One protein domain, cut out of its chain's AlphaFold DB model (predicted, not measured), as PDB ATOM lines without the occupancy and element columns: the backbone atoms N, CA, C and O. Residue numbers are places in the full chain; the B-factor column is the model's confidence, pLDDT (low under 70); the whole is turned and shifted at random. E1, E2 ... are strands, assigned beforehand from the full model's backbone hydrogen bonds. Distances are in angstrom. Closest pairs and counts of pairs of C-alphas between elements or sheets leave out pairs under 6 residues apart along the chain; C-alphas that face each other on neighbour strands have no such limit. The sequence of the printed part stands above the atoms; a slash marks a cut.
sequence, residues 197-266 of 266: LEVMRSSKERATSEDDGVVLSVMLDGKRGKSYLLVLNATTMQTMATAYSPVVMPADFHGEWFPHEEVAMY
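This is residues 197 to 266 of the 266 residues of the protein "Beta carotene dioxygenase" of Chrysochromulina tobinii (UniProt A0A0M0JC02). With little regular structure, the domain is one strongly twisted sheet of four strands winding back and forth, then a long stretch, residues 245 to 266, that folds back past it and sticks out at residues 260 to 266. The 70 printed residues hold no named helix; E1, E2, E3 and E4, in that order along the chain and across the antiparallel sheet, hold 27, class all strand. The whole is only just loose, close to compact, with radius of gyration 13.7 A and spans of 38 by 33 by 19 A.

E1, residues 199 to 202, begins at C-alpha (144.748, 173.233, 253.169) and measures 10.2 A. E2, 213 to 221, measures 24.2 A and bends by 52 degrees at residue 218. E3, 226 to 233, measures 22.4 A. E4, 239 to 244, measures 14.1 A, ending at (152.660, 159.802, 261.537).

The strands form a meander, each the antiparallel neighbour of the one before. N 201 and O 214 are 2.9 A apart, N 219 and O 228 2.8 A, N 229 and O 243 2.8 A, each within hydrogen-bond range. E1 is apart from E3 and E4.

C-alphas 223 and 265, the two farthest apart, are 40.1 A apart. The printed part has no cut and no long link. pLDDT is under 70 at residues 197 to 207, 251 to 252 and 259 to 266.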
ATOM      1  N   LEU A 197     145.254 176.511 260.308       46.50
ATOM      2  CA  LEU A 197     144.522 176.731 259.061       46.50
ATOM      3  C   LEU A 197     144.796 175.587 258.107       46.50
ATOM      4  O   LEU A 197     145.942 175.197 257.888       46.50
ATOM      5  N   GLU A 198     143.710 175.055 257.567       49.72
ATOM      6  CA  GLU A 198     143.716 173.823 256.798       49.72
ATOM      7  C   GLU A 198     143.893 174.091 255.308       49.72
ATOM      8  O   GLU A 198     143.426 175.103 254.782       49.72
ATOM      9  N   VAL A 199     144.537 173.151 254.616       54.22
ATOM     10  CA  VAL A 199     144.748 173.233 253.169       54.22
ATOM     11  C   VAL A 199     143.797 172.270 252.475       54.22
ATOM     12  O   VAL A 199     143.864 171.055 252.683       54.22
ATOM     13  N   MET A 200     142.920 172.804 251.625       48.12
ATOM     14  CA  MET A 200     142.117 171.995 250.707       48.12
ATOM     15  C   MET A 200     142.841 171.842 249.371       48.12
ATOM     16  O   MET A 200     143.451 172.782 248.867       48.12
ATOM     17  N   ARG A 201     142.761 170.652 248.780       55.06
ATOM     18  CA  ARG A 201     143.301 170.344 247.457       55.06
ATOM     19  C   ARG A 201     142.214 169.732 246.589       55.06
ATOM     20  O   ARG A 201     141.609 168.750 247.003       55.06
ATOM     21  N   SER A 202     142.129 170.172 245.337       50.16
ATOM     22  CA  SER A 202     141.605 169.366 244.230       50.16
ATOM     23  C   SER A 202     142.746 169.030 243.261       50.16
ATOM     24  O   SER A 202     143.637 169.841 242.999       50.16
ATOM     25  N   SER A 203     142.805 167.796 242.754       45.81
ATOM     26  CA  SER A 203     143.722 167.476 241.652       45.81
ATOM     27  C   SER A 203     143.045 167.865 240.341       45.81
ATOM     28  O   SER A 203     142.218 167.099 239.843       45.81
ATOM     29  N   LYS A 204     143.382 169.041 239.789       50.06
ATOM     30  CA  LYS A 204     142.781 169.601 238.557       50.06
ATOM     31  C   LYS A 204     142.659 168.609 237.391       50.06
ATOM     32  O   LYS A 204     141.721 168.713 236.618       50.06
ATOM     33  N   GLU A 205     143.550 167.625 237.278       54.72
ATOM     34  CA  GLU A 205     143.523 166.651 236.174       54.72
ATOM     35  C   GLU A 205     142.445 165.556 236.299       54.72
ATOM     36  O   GLU A 205     142.210 164.814 235.346       54.72
ATOM     37  N   ARG A 206     141.790 165.422 237.463       56.06
ATOM     38  CA  ARG A 206     140.759 164.393 237.718       56.06
ATOM     39  C   ARG A 206     139.531 164.869 238.493       56.06
ATOM     40  O   ARG A 206     138.596 164.085 238.614       56.06
ATOM     41  N   ALA A 207     139.531 166.095 239.009       65.19
ATOM     42  CA  ALA A 207     138.412 166.620 239.778       65.19
ATOM     43  C   ALA A 207     137.167 166.781 238.888       65.19
ATOM     44  O   ALA A 207     137.199 167.456 237.859       65.19
ATOM     45  N   THR A 208     136.072 166.147 239.286       76.75
ATOM     46  CA  THR A 208     134.771 166.187 238.604       76.75
ATOM     47  C   THR A 208     133.828 167.252 239.175       76.75
ATOM     48  O   THR A 208     132.846 167.613 238.528       76.75
ATOM     49  N   SER A 209     134.153 167.794 240.352       81.94
ATOM     50  CA  SER A 209     133.479 168.917 241.018       81.94
ATOM     51  C   SER A 209     134.479 169.748 241.831       81.94
ATOM     52  O   SER A 209     135.594 169.292 242.072       81.94
ATOM     53  N   GLU A 210     134.076 170.944 242.276       80.00
ATOM     54  CA  GLU A 210     134.902 171.873 243.075       80.00
ATOM     55  C   GLU A 210     135.589 171.183 244.268       80.00
ATOM     56  O   GLU A 210     136.812 171.244 244.393       80.00
ATOM     57  N   ASP A 211     134.815 170.418 245.047       83.31
ATOM     58  CA  ASP A 211     135.276 169.713 246.253       83.31
ATOM     59  C   ASP A 211     135.768 168.277 245.990       83.31
ATOM     60  O   ASP A 211     135.881 167.466 246.916       83.31
ATOM     61  N   ASP A 212     136.026 167.910 244.730       84.75
ATOM     62  CA  ASP A 212     136.542 166.581 244.381       84.75
ATOM     63  C   ASP A 212     138.050 166.506 244.660       84.75
ATOM     64  O   ASP A 212     138.909 166.776 243.811       84.75
ATOM     65  N   GLY A 213     138.368 166.185 245.913       87.81
ATOM     66  CA  GLY A 213     139.738 166.158 246.385       87.81
ATOM     67  C   GLY A 213     139.900 165.779 247.853       87.81
ATOM     68  O   GLY A 213     139.137 164.982 248.411       87.81
ATOM     69  N   VAL A 214     140.952 166.313 248.473       88.88
ATOM     70  CA  VAL A 214     141.342 165.984 249.848       88.88
ATOM     71  C   VAL A 214     141.666 167.229 250.664       88.88
ATOM     72  O   VAL A 214     142.231 168.190 250.146       88.88
ATOM     73  N   VAL A 215     141.366 167.180 251.959       88.56
ATOM     74  CA  VAL A 215     141.844 168.165 252.942       88.56
ATOM     75  C   VAL A 215     143.032 167.572 253.683       88.56
ATOM     76  O   VAL A 215     142.982 166.418 254.126       88.56
ATOM     77  N   LEU A 216     144.099 168.357 253.798       88.56
ATOM     78  CA  LEU A 216     145.325 167.996 254.496       88.56
ATOM     79  C   LEU A 216     145.471 168.848 255.755       88.56
ATOM     80  O   LEU A 216     145.473 170.073 255.668       88.56
ATOM     81  N   SER A 217     145.642 168.178 256.897       88.00
ATOM     82  CA  SER A 217     145.801 168.818 258.206       88.00
ATOM     83  C   SER A 217     146.953 168.217 258.996       88.00
ATOM     84  O   SER A 217     147.102 166.993 259.054       88.00
ATOM     85  N   VAL A 218     147.757 169.055 259.651       88.06
ATOM     86  CA  VAL A 218     148.764 168.592 260.612       88.06
ATOM     87  C   VAL A 218     148.137 168.531 262.000       88.06
ATOM     88  O   VAL A 218     147.786 169.543 262.601       88.06
ATOM     89  N   MET A 219     148.052 167.322 262.541       88.00
ATOM     90  CA  MET A 219     147.405 167.036 263.816       88.00
ATOM     91  C   MET A 219     148.425 166.608 264.868       88.00
ATOM     92  O   MET A 219     149.397 165.920 264.557       88.00
ATOM     93  N   LEU A 220     148.175 166.947 266.136       88.12
ATOM     94  CA  LEU A 220     148.923 166.431 267.286       88.12
ATOM     95  C   LEU A 220     148.113 165.343 268.002       88.12
ATOM     96  O   LEU A 220     147.060 165.609 268.582       88.12
ATOM     97  N   ASP A 221     148.628 164.114 268.027       89.25
ATOM     98  CA  ASP A 221     148.101 163.049 268.879       89.25
ATOM     99  C   ASP A 221     148.693 163.187 270.287       89.25
ATOM    100  O   ASP A 221     149.791 162.700 270.576       89.25
ATOM    101  N   GLY A 222     147.952 163.850 271.176       85.44
ATOM    102  CA  GLY A 222     148.388 164.090 272.554       85.44
ATOM    103  C   GLY A 222     148.593 162.817 273.385       85.44
ATOM    104  O   GLY A 222     149.345 162.848 274.354       85.44
ATOM    105  N   LYS A 223     147.976 161.684 273.013       88.25
ATOM    106  CA  LYS A 223     148.184 160.405 273.716       88.25
ATOM    107  C   LYS A 223     149.482 159.739 273.282       88.25
ATOM    108  O   LYS A 223     150.172 159.151 274.108       88.25
ATOM    109  N   ARG A 224     149.801 159.808 271.988       89.38
ATOM    110  CA  ARG A 224     151.027 159.218 271.428       89.38
ATOM    111  C   ARG A 224     152.231 160.152 271.494       89.38
ATOM    112  O   ARG A 224     153.341 159.685 271.266       89.38
ATOM    113  N   GLY A 225     152.020 161.439 271.770       89.94
ATOM    114  CA  GLY A 225     153.074 162.452 271.749       89.94
ATOM    115  C   GLY A 225     153.711 162.585 270.366       89.94
ATOM    116  O   GLY A 225     154.923 162.744 270.266       89.94
ATOM    117  N   LYS A 226     152.918 162.435 269.297       92.38
ATOM    118  CA  LYS A 226     153.385 162.480 267.905       92.38
ATOM    119  C   LYS A 226     152.445 163.303 267.046       92.38
ATOM    120  O   LYS A 226     151.228 163.220 267.213       92.38
ATOM    121  N   SER A 227     153.008 164.026 266.087       93.31
ATOM    122  CA  SER A 227     152.216 164.675 265.048       93.31
ATOM    123  C   SER A 227     151.963 163.722 263.882       93.31
ATOM    124  O   SER A 227     152.742 162.796 263.639       93.31
ATOM    125  N   TYR A 228     150.876 163.939 263.154       92.56
ATOM    126  CA  TYR A 228     150.547 163.197 261.946       92.56
ATOM    127  C   TYR A 228     149.853 164.093 260.924       92.56
ATOM    128  O   TYR A 228     149.145 165.026 261.289       92.56
ATOM    129  N   LEU A 229     150.049 163.786 259.644       92.50
ATOM    130  CA  LEU A 229     149.246 164.346 258.567       92.50
ATOM    131  C   LEU A 229     147.929 163.568 258.495       92.50
ATOM    132  O   LEU A 229     147.943 162.348 258.316       92.50
ATOM    133  N   LEU A 230     146.811 164.262 258.655       92.75
ATOM    134  CA  LEU A 230     145.462 163.762 258.442       92.75
ATOM    135  C   LEU A 230     145.048 164.052 256.999       92.75
ATOM    136  O   LEU A 230     145.182 165.180 256.531       92.75
ATOM    137  N   VAL A 231     144.534 163.030 256.316       93.50
ATOM    138  CA  VAL A 231     143.976 163.141 254.967       93.50
ATOM    139  C   VAL A 231     142.486 162.844 255.045       93.50
ATOM    140  O   VAL A 231     142.090 161.724 255.388       93.50
ATOM    141  N   LEU A 232     141.667 163.841 254.729       93.25
ATOM    142  CA  LEU A 232     140.214 163.711 254.653       93.25
ATOM    143  C   LEU A 232     139.764 163.732 253.197       93.25
ATOM    144  O   LEU A 232     140.345 164.442 252.381       93.25
ATOM    145  N   ASN A 233     138.698 163.004 252.887       92.19
ATOM    146  CA  ASN A 233     137.953 163.222 251.654       92.19
ATOM    147  C   ASN A 233     137.247 164.582 251.765       92.19
ATOM    148  O   ASN A 233     136.490 164.776 252.715       92.19
ATOM    149  N   ALA A 234     137.496 165.508 250.837       89.00
ATOM    150  CA  ALA A 234     137.011 166.887 250.966       89.00
ATOM    151  C   ALA A 234     135.478 166.994 250.914       89.00
ATOM    152  O   ALA A 234     134.895 167.801 251.626       89.00
ATOM    153  N   THR A 235     134.812 166.113 250.166       89.19
ATOM    154  CA  THR A 235     133.347 166.117 250.041       89.19
ATOM    155  C   THR A 235     132.635 165.575 251.284       89.19
ATOM    156  O   THR A 235     131.599 166.083 251.702       89.19
ATOM    157  N   THR A 236     133.155 164.498 251.875       93.50
ATOM    158  CA  THR A 236     132.486 163.777 252.977       93.50
ATOM    159  C   THR A 236     133.066 164.099 254.348       93.50
ATOM    160  O   THR A 236     132.494 163.701 255.365       93.50
ATOM    161  N   MET A 237     134.225 164.761 254.385       93.12
ATOM    162  CA  MET A 237     135.043 165.004 255.574       93.12
ATOM    163  C   MET A 237     135.417 163.728 256.348       93.12
ATOM    164  O   MET A 237     135.839 163.787 257.504       93.12
ATOM    165  N   GLN A 238     135.298 162.554 255.720       95.88
ATOM    166  CA  GLN A 238     135.701 161.282 256.311       95.88
ATOM    167  C   GLN A 238     137.207 161.071 256.179       95.88
ATOM    168  O   GLN A 238     137.819 161.399 255.160       95.88
ATOM    169  N   THR A 239     137.813 160.482 257.210       96.50
ATOM    170  CA  THR A 239     139.237 160.143 257.193       96.50
ATOM    171  C   THR A 239     139.538 159.086 256.137       96.50
ATOM    172  O   THR A 239     138.996 157.985 256.179       96.50
ATOM    173  N   MET A 240     140.454 159.415 255.227       95.69
ATOM    174  CA  MET A 240     140.975 158.501 254.210       95.69
ATOM    175  C   MET A 240     142.291 157.863 254.652       95.69
ATOM    176  O   MET A 240     142.504 156.671 254.440       95.69
ATOM    177  N   ALA A 241     143.185 158.653 255.253       96.06
ATOM    178  CA  ALA A 241     144.501 158.191 255.679       96.06
ATOM    179  C   ALA A 241     145.091 159.064 256.795       96.06
ATOM    180  O   ALA A 241     144.691 160.209 257.008       96.06
ATOM    181  N   THR A 242     146.097 158.515 257.477       96.19
ATOM    182  CA  THR A 242     146.938 159.236 258.440       96.19
ATOM    183  C   THR A 242     148.400 158.844 258.249       96.19
ATOM    184  O   THR A 242     148.689 157.650 258.150       96.19
ATOM    185  N   ALA A 243     149.322 159.805 258.278       95.19
ATOM    186  CA  ALA A 243     150.763 159.555 258.213       95.19
ATOM    187  C   ALA A 243     151.475 160.173 259.422       95.19
ATOM    188  O   ALA A 243     151.582 161.391 259.536       95.19
ATOM    189  N   TYR A 244     151.953 159.333 260.344       96.19
ATOM    190  CA  TYR A 244     152.660 159.802 261.537       96.19
ATOM    191  C   TYR A 244     154.075 160.277 261.205       96.19
ATOM    192  O   TYR A 244     154.838 159.582 260.537       96.19
ATOM    193  N   SER A 245     154.436 161.433 261.754       92.69
ATOM    194  CA  SER A 245     155.787 161.975 261.701       92.69
ATOM    195  C   SER A 245     156.685 161.315 262.761       92.69
ATOM    196  O   SER A 245     156.215 161.005 263.866       92.69
ATOM    197  N   PRO A 246     157.988 161.109 262.479       91.00
ATOM    198  CA  PRO A 246     158.958 160.696 263.492       91.00
ATOM    199  C   PRO A 246     159.255 161.802 264.519       91.00
ATOM    200  O   PRO A 246     159.780 161.498 265.589       91.00
ATOM    201  N   VAL A 247     158.905 163.057 264.218       89.62
ATOM    202  CA  VAL A 247     159.094 164.228 265.086       89.62
ATOM    203  C   VAL A 247     157.766 164.930 265.378       89.62
ATOM    204  O   VAL A 247     156.839 164.899 264.566       89.62
ATOM    205  N   VAL A 248     157.668 165.573 266.542       90.88
ATOM    206  CA  VAL A 248     156.528 166.437 266.877       90.88
ATOM    207  C   VAL A 248     156.669 167.739 266.099       90.88
ATOM    208  O   VAL A 248     157.666 168.441 266.252       90.88
ATOM    209  N   MET A 249     155.676 168.044 265.268       84.56
ATOM    210  CA  MET A 249     155.607 169.319 264.563       84.56
ATOM    211  C   MET A 249     155.144 170.409 265.541       84.56
ATOM    212  O   MET A 249     154.186 170.165 266.285       84.56
ATOM    213  N   PRO A 250     155.810 171.579 265.580       77.50
ATOM    214  CA  PRO A 250     155.354 172.710 266.379       77.50
ATOM    215  C   PRO A 250     154.012 173.239 265.856       77.50
ATOM    216  O   PRO A 250     153.596 172.908 264.748       77.50
ATOM    217  N   ALA A 251     153.340 174.063 266.662       69.25
ATOM    218  CA  ALA A 251     152.182 174.812 266.185       69.25
ATOM    219  C   ALA A 251     152.597 175.689 264.994       69.25
ATOM    220  O   ALA A 251     153.612 176.384 265.068       69.25
ATOM    221  N   ASP A 252     151.812 175.626 263.925       66.56
ATOM    222  CA  ASP A 252     152.038 176.356 262.681       66.56
ATOM    223  C   ASP A 252     150.891 177.355 262.439       66.56
ATOM    224  O   ASP A 252     149.917 177.391 263.195       66.56
ATOM    225  N   PHE A 253     151.016 178.192 261.411       71.44
ATOM    226  CA  PHE A 253     150.008 179.172 261.020       71.44
ATOM    227  C   PHE A 253     149.263 178.732 259.759       71.44
ATOM    228  O   PHE A 253     148.165 178.188 259.845       71.44
ATOM    229  N   HIS A 254     149.850 179.000 258.594       74.19
ATOM    230  CA  HIS A 254     149.239 178.795 257.287       74.19
ATOM    231  C   HIS A 254     150.042 177.765 256.496       74.19
ATOM    232  O   HIS A 254     151.268 177.851 256.449       74.19
ATOM    233  N   GLY A 255     149.343 176.850 255.830       72.75
ATOM    234  CA  GLY A 255     149.914 175.976 254.813       72.75
ATOM    235  C   GLY A 255     149.376 176.318 253.426       72.75
ATOM    236  O   GLY A 255     148.293 176.883 253.292       72.75
ATOM    237  N   GLU A 256     150.117 175.927 252.395       74.75
ATOM    238  CA  GLU A 256     149.671 175.959 251.005       74.75
ATOM    239  C   GLU A 256     150.180 174.702 250.291       74.75
ATOM    240  O   GLU A 256     151.244 174.171 250.624       74.75
ATOM    241  N   TRP A 257     149.395 174.188 249.345       76.62
ATOM    242  CA  TRP A 257     149.782 173.051 248.518       76.62
ATOM    243  C   TRP A 257     150.033 173.519 247.090       76.62
ATOM    244  O   TRP A 257     149.169 174.153 246.494       76.62
ATOM    245  N   PHE A 258     151.170 173.110 246.531       71.44
ATOM    246  CA  PHE A 258     151.517 173.338 245.133       71.44
ATOM    247  C   PHE A 258     151.632 171.993 244.400       71.44
ATOM    248  O   PHE A 258     152.199 171.037 244.953       71.44
ATOM    249  N   PRO A 259     151.126 171.869 243.160       69.81
ATOM    250  CA  PRO A 259     151.458 170.740 242.303       69.81
ATOM    251  C   PRO A 259     152.965 170.712 242.027       69.81
ATOM    252  O   PRO A 259     153.628 171.744 241.982       69.81
ATOM    253  N   HIS A 260     153.508 169.512 241.807       66.69
ATOM    254  CA  HIS A 260     154.944 169.296 241.582       66.69
ATOM    255  C   HIS A 260     155.521 170.186 240.465       66.69
ATOM    256  O   HIS A 260     156.678 170.589 240.523       66.69
ATOM    257  N   GLU A 261     154.707 170.506 239.463       64.75
ATOM    258  CA  GLU A 261     155.079 171.317 238.303       64.75
ATOM    259  C   GLU A 261     155.237 172.810 238.642       64.75
ATOM    260  O   GLU A 261     156.069 173.486 238.045       64.75
ATOM    261  N   GLU A 262     154.509 173.317 239.643       57.84
ATOM    262  CA  GLU A 262     154.581 174.719 240.085       57.84
ATOM    263  C   GLU A 262     155.760 174.976 241.037       57.84
ATOM    264  O   GLU A 262     156.266 176.093 241.113       57.84
ATOM    265  N   VAL A 263     156.271 173.939 241.711       55.19
ATOM    266  CA  VAL A 263     157.430 174.055 242.617       55.19
ATOM    267  C   VAL A 263     158.729 174.361 241.856       55.19
ATOM    268  O   VAL A 263     159.652 174.925 242.429       55.19
ATOM    269  N   ALA A 264     158.805 174.052 240.557       43.19
ATOM    270  CA  ALA A 264     159.969 174.368 239.724       43.19
ATOM    271  C   ALA A 264     160.082 175.861 239.341       43.19
ATOM    272  O   ALA A 264     161.069 176.245 238.713       43.19
ATOM    273  N   MET A 265     159.088 176.691 239.691       43.12
ATOM    274  CA  MET A 265     159.037 178.126 239.369       43.12
ATOM    275  C   MET A 265     159.278 179.062 240.572       43.12
ATOM    276  O   MET A 265     159.216 180.281 240.401       43.12
ATOM    277  N   TYR A 266     159.583 178.514 241.756       39.09
ATOM    278  CA  TYR A 266     160.000 179.250 242.962       39.09
ATOM    279  C   TYR A 266     161.479 179.006 243.282       39.09
ATOM    280  O   TYR A 266     162.128 179.962 243.767       39.09
TER     281      TYR A 266